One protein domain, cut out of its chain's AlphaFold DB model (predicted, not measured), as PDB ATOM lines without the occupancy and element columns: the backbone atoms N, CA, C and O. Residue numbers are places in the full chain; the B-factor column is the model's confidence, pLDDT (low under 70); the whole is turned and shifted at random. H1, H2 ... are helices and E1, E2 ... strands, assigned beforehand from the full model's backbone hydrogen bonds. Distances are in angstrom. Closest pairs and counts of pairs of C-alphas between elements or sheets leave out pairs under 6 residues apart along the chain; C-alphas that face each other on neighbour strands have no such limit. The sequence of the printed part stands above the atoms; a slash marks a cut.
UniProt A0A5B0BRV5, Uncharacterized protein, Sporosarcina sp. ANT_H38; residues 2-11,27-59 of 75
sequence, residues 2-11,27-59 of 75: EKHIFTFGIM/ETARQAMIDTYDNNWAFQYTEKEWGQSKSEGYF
ATOM      1  N   GLU A   2       2.227   8.918  -4.116       89.81
ATOM      2  CA  GLU A   2       2.024  10.135  -3.352       89.81
ATOM      3  C   GLU A   2       2.693  11.316  -4.058       89.81
ATOM      4  O   GLU A   2       3.656  11.165  -4.816       89.81
ATOM      5  N   LYS A   3       2.155  12.516  -3.832       93.50
ATOM      6  CA  LYS A   3       2.693  13.751  -4.394       93.50
ATOM      7  C   LYS A   3       3.659  14.394  -3.406       93.50
ATOM      8  O   LYS A   3       3.250  14.861  -2.340       93.50
ATOM      9  N   HIS A   4       4.911  14.511  -3.824       95.25
ATOM     10  CA  HIS A   4       5.962  15.204  -3.092       95.25
ATOM     11  C   HIS A   4       6.350  16.484  -3.824       95.25
ATOM     12  O   HIS A   4       6.459  16.519  -5.051       95.25
ATOM     13  N   ILE A   5       6.526  17.562  -3.067       95.44
ATOM     14  CA  ILE A   5       6.876  18.873  -3.602       95.44
ATOM     15  C   ILE A   5       8.226  19.287  -3.036       95.44
ATOM     16  O   ILE A   5       8.388  19.396  -1.824       95.44
ATOM     17  N   PHE A   6       9.181  19.567  -3.914       94.81
ATOM     18  CA  PHE A   6      10.512  20.034  -3.560       94.81
ATOM     19  C   PHE A   6      10.692  21.494  -3.960       94.81
ATOM     20  O   PHE A   6      10.240  21.929  -5.018       94.81
ATOM     21  N   THR A   7      11.370  22.264  -3.118       93.25
ATOM     22  CA  THR A   7      11.666  23.686  -3.354       93.25
ATOM     23  C   THR A   7      13.160  23.894  -3.555       93.25
ATOM     24  O   THR A   7      13.956  23.164  -2.979       93.25
ATOM     25  N   PHE A   8      13.560  24.898  -4.336       88.81
ATOM     26  CA  PHE A   8      14.962  25.099  -4.738       88.81
ATOM     27  C   PHE A   8      15.721  26.181  -3.939       88.81
ATOM     28  O   PHE A   8      16.843  26.558  -4.277       88.81
ATOM     29  N   GLY A   9      15.134  26.694  -2.854       80.81
ATOM     30  CA  GLY A   9      15.722  27.799  -2.087       80.81
ATOM     31  C   GLY A   9      15.823  29.086  -2.914       80.81
ATOM     32  O   GLY A   9      15.024  29.307  -3.810       80.81
ATOM     33  N   ILE A  10      16.798  29.952  -2.615       77.06
ATOM     34  CA  ILE A  10      16.995  31.248  -3.305       77.06
ATOM     35  C   ILE A  10      18.011  31.126  -4.459       77.06
ATOM     36  O   ILE A  10      18.471  32.128  -5.003       77.06
ATOM     37  N   MET A  11      18.413  29.904  -4.819       71.94
ATOM     38  CA  MET A  11      19.472  29.699  -5.801       71.94
ATOM     39  C   MET A  11      18.920  29.785  -7.233       71.94
ATOM     40  O   MET A  11      17.971  29.075  -7.578       71.94
ATOM     41  N   GLU A  27      11.280   8.754   0.242       92.19
ATOM     42  CA  GLU A  27      12.671   8.399  -0.073       92.19
ATOM     43  C   GLU A  27      12.844   8.221  -1.582       92.19
ATOM     44  O   GLU A  27      13.743   8.836  -2.158       92.19
ATOM     45  N   THR A  28      11.931   7.504  -2.243       93.19
ATOM     46  CA  THR A  28      11.922   7.357  -3.710       93.19
ATOM     47  C   THR A  28      11.806   8.715  -4.406       93.19
ATOM     48  O   THR A  28      12.548   9.017  -5.344       93.19
ATOM     49  N   ALA A  29      10.927   9.591  -3.909       93.88
ATOM     50  CA  ALA A  29      10.810  10.950  -4.433       93.88
ATOM     51  C   ALA A  29      12.104  11.757  -4.248       93.88
ATOM     52  O   ALA A  29      12.514  12.509  -5.134       93.88
ATOM     53  N   ARG A  30      12.753  11.609  -3.089       93.44
ATOM     54  CA  ARG A  30      14.007  12.298  -2.777       93.44
ATOM     55  C   ARG A  30      15.147  11.804  -3.661       93.44
ATOM     56  O   ARG A  30      15.938  12.628  -4.109       93.44
ATOM     57  N   GLN A  31      15.217  10.505  -3.924       93.81
ATOM     58  CA  GLN A  31      16.219   9.930  -4.814       93.81
ATOM     59  C   GLN A  31      16.078  10.513  -6.225       93.81
ATOM     60  O   GLN A  31      17.035  11.090  -6.729       93.81
ATOM     61  N   ALA A  32      14.864  10.541  -6.787       93.44
ATOM     62  CA  ALA A  32      14.615  11.164  -8.092       93.44
ATOM     63  C   ALA A  32      14.971  12.663  -8.132       93.44
ATOM     64  O   ALA A  32      15.474  13.170  -9.140       93.44
ATOM     65  N   MET A  33      14.746  13.383  -7.027       93.44
ATOM     66  CA  MET A  33      15.169  14.779  -6.897       93.44
ATOM     67  C   MET A  33      16.695  14.918  -6.951       93.44
ATOM     68  O   MET A  33      17.198  15.808  -7.635       93.44
ATOM     69  N   ILE A  34      17.420  14.039  -6.251       93.38
ATOM     70  CA  ILE A  34      18.886  14.005  -6.243       93.38
ATOM     71  C   ILE A  34      19.422  13.617  -7.624       93.38
ATOM     72  O   ILE A  34      20.325  14.274  -8.125       93.38
ATOM     73  N   ASP A  35      18.840  12.623  -8.286       93.25
ATOM     74  CA  ASP A  35      19.300  12.199  -9.613       93.25
ATOM     75  C   ASP A  35      19.106  13.296 -10.672       93.25
ATOM     76  O   ASP A  35      19.902  13.421 -11.603       93.25
ATOM     77  N   THR A  36      18.078  14.137 -10.512       91.25
ATOM     78  CA  THR A  36      17.768  15.213 -11.468       91.25
ATOM     79  C   THR A  36      18.503  16.519 -11.159       91.25
ATOM     80  O   THR A  36      18.975  17.202 -12.069       91.25
ATOM     81  N   TYR A  37      18.574  16.905  -9.882       90.06
ATOM     82  CA  TYR A  37      19.030  18.231  -9.448       90.06
ATOM     83  C   TYR A  37      20.181  18.190  -8.434       90.06
ATOM     84  O   TYR A  37      20.620  19.247  -7.969       90.06
ATOM     85  N   ASP A  38      20.697  17.010  -8.099       89.06
ATOM     86  CA  ASP A  38      21.671  16.787  -7.028       89.06
ATOM     87  C   ASP A  38      21.144  17.351  -5.690       89.06
ATOM     88  O   ASP A  38      19.960  17.253  -5.364       89.06
ATOM     89  N   ASN A  39      21.999  17.987  -4.901       85.94
ATOM     90  CA  ASN A  39      21.640  18.643  -3.650       85.94
ATOM     91  C   ASN A  39      21.179  20.097  -3.857       85.94
ATOM     92  O   ASN A  39      21.132  20.868  -2.898       85.94
ATOM     93  N   ASN A  40      20.835  20.503  -5.087       86.81
ATOM     94  CA  ASN A  40      20.400  21.873  -5.389       86.81
ATOM     95  C   ASN A  40      18.925  22.106  -5.040       86.81
ATOM     96  O   ASN A  40      18.166  22.644  -5.837       86.81
ATOM     97  N   TRP A  41      18.504  21.711  -3.845       91.00
ATOM     98  CA  TRP A  41      17.154  21.917  -3.336       91.00
ATOM     99  C   TRP A  41      17.181  22.176  -1.831       91.00
ATOM    100  O   TRP A  41      18.191  21.975  -1.166       91.00
ATOM    101  N   ALA A  42      16.084  22.706  -1.298       90.06
ATOM    102  CA  ALA A  42      16.005  23.211   0.067       90.06
ATOM    103  C   ALA A  42      15.118  22.335   0.954       90.06
ATOM    104  O   ALA A  42      15.573  21.810   1.965       90.06
ATOM    105  N   PHE A  43      13.848  22.177   0.578       90.94
ATOM    106  CA  PHE A  43      12.864  21.478   1.401       90.94
ATOM    107  C   PHE A  43      11.992  20.553   0.568       90.94
ATOM    108  O   PHE A  43      11.643  20.887  -0.568       90.94
ATOM    109  N   GLN A  44      11.617  19.438   1.186       93.69
ATOM    110  CA  GLN A  44      10.626  18.481   0.717       93.69
ATOM    111  C   GLN A  44       9.345  18.664   1.532       93.69
ATOM    112  O   GLN A  44       9.400  18.768   2.755       93.69
ATOM    113  N   TYR A  45       8.208  18.673   0.850       93.31
ATOM    114  CA  TYR A  45       6.883  18.796   1.439       93.31
ATOM    115  C   TYR A  45       5.982  17.678   0.930       93.31
ATOM    116  O   TYR A  45       6.004  17.326  -0.253       93.31
ATOM    117  N   THR A  46       5.129  17.173   1.810       93.12
ATOM    118  CA  THR A  46       3.935  16.430   1.401       93.12
ATOM    119  C   THR A  46       2.901  17.377   0.794       93.12
ATOM    120  O   THR A  46       2.918  18.592   1.020       93.12
ATOM    121  N   GLU A  47       1.935  16.829   0.056       91.19
ATOM    122  CA  GLU A  47       0.815  17.615  -0.473       91.19
ATOM    123  C   GLU A  47       0.080  18.414   0.618       91.19
ATOM    124  O   GLU A  47      -0.284  19.576   0.407       91.19
ATOM    125  N   LYS A  48      -0.081  17.824   1.808       92.06
ATOM    126  CA  LYS A  48      -0.741  18.471   2.947       92.06
ATOM    127  C   LYS A  48       0.053  19.672   3.465       92.06
ATOM    128  O   LYS A  48      -0.520  20.749   3.631       92.06
ATOM    129  N   GLU A  49       1.353  19.504   3.702       93.00
ATOM    130  CA  GLU A  49       2.227  20.582   4.191       93.00
ATOM    131  C   GLU A  49       2.363  21.709   3.163       93.00
ATOM    132  O   GLU A  49       2.368  22.894   3.514       93.00
ATOM    133  N   TRP A  50       2.404  21.354   1.878       92.00
ATOM    134  CA  TRP A  50       2.419  22.323   0.789       92.00
ATOM    135  C   TRP A  50       1.131  23.150   0.742       92.00
ATOM    136  O   TRP A  50       1.176  24.375   0.591       92.00
ATOM    137  N   GLY A  51      -0.023  22.498   0.918       90.62
ATOM    138  CA  GLY A  51      -1.322  23.165   1.011       90.62
ATOM    139  C   GLY A  51      -1.395  24.145   2.185       90.62
ATOM    140  O   GLY A  51      -1.850  25.278   2.010       90.62
ATOM    141  N   GLN A  52      -0.882  23.747   3.353       92.19
ATOM    142  CA  GLN A  52      -0.782  24.623   4.526       92.19
ATOM    143  C   GLN A  52       0.123  25.828   4.254       92.19
ATOM    144  O   GLN A  52      -0.328  26.965   4.386       92.19
ATOM    145  N   SER A  53       1.335  25.593   3.743       88.12
ATOM    146  CA  SER A  53       2.295  26.657   3.415       88.12
ATOM    147  C   SER A  53       1.711  27.670   2.419       88.12
ATOM    148  O   SER A  53       1.864  28.884   2.584       88.12
ATOM    149  N   LYS A  54       0.978  27.196   1.401       86.56
ATOM    150  CA  LYS A  54       0.271  28.073   0.452       86.56
ATOM    151  C   LYS A  54      -0.839  28.888   1.115       86.56
ATOM    152  O   LYS A  54      -0.989  30.066   0.792       86.56
ATOM    153  N   SER A  55      -1.597  28.287   2.032       87.75
ATOM    154  CA  SER A  55      -2.659  28.973   2.779       87.75
ATOM    155  C   SER A  55      -2.111  30.071   3.697       87.75
ATOM    156  O   SER A  55      -2.729  31.126   3.821       87.75
ATOM    157  N   GLU A  56      -0.939  29.862   4.297       88.25
ATOM    158  CA  GLU A  56      -0.224  30.863   5.110       88.25
ATOM    159  C   GLU A  56       0.413  31.975   4.262       88.25
ATOM    160  O   GLU A  56       0.795  33.035   4.758       88.25
ATOM    161  N   GLY A  57       0.463  31.768   2.948       84.88
ATOM    162  CA  GLY A  57       0.871  32.753   1.962       84.88
ATOM    163  C   GLY A  57       2.312  32.631   1.485       84.88
ATOM    164  O   GLY A  57       2.771  33.507   0.744       84.88
ATOM    165  N   TYR A  58       2.988  31.536   1.830       82.69
ATOM    166  CA  TYR A  58       4.252  31.145   1.219       82.69
ATOM    167  C   TYR A  58       4.030  30.640  -0.216       82.69
ATOM    168  O   TYR A  58       2.935  30.228  -0.600       82.69
ATOM    169  N   PHE A  59       5.075  30.716  -1.047       83.75
ATOM    170  CA  PHE A  59       5.093  30.173  -2.415       83.75
ATOM    171  C   PHE A  59       4.001  30.699  -3.374       83.75
ATOM    172  O   PHE A  59       3.761  30.101  -4.422       83.75
TER     173      PHE A  59
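Overview. This is residues 2 to 11 and 27 to 59 of the 75 residues of an uncharacterized protein of Sporosarcina sp. ANT_H38 (UniProt A0A5B0BRV5). An antiparallel ribbon of two strands, E1 and E2, forms the middle of a flat model, with helix H1 on one side and H2 on the other. The 43 printed residues hold, in order, E1, H1, E2 and H2, a mixed class. The whole is only just compact, close to loose: radius of gyration of the C-alphas 10.9 A, spans 30 by 26 by 10 A.

Arrangement. E1, residues 2 to 7, and E2, residues 43 to 46, are antiparallel at 155 degrees; N 5 and O 45, 2.9 A apart, are within hydrogen-bond range. The closest C-alphas of E1 and H1, residues 27 to 37, are those of His 4 and Ala 29, 6.6 A apart; of E1 and H2, residues 47 to 56, those of Lys 3 and Glu 47, 5.8 A. H1 and H2 are apart; every O i to N i+4 pair in them is within hydrogen-bond range.

Along the chain. E1 runs 16.6 A from C-alpha 2 at (2.024, 10.135, -3.352), H1 15.0 A, E2 10.3 A, and H2 14.4 A to C-alpha 56 at (-0.224, 30.863, 5.110).

Size, cuts and confidence. Residues 12 to 26 are cut out, with C-alphas 11 and 27 at 23.1 A; no printed residue is under 70 in pLDDT.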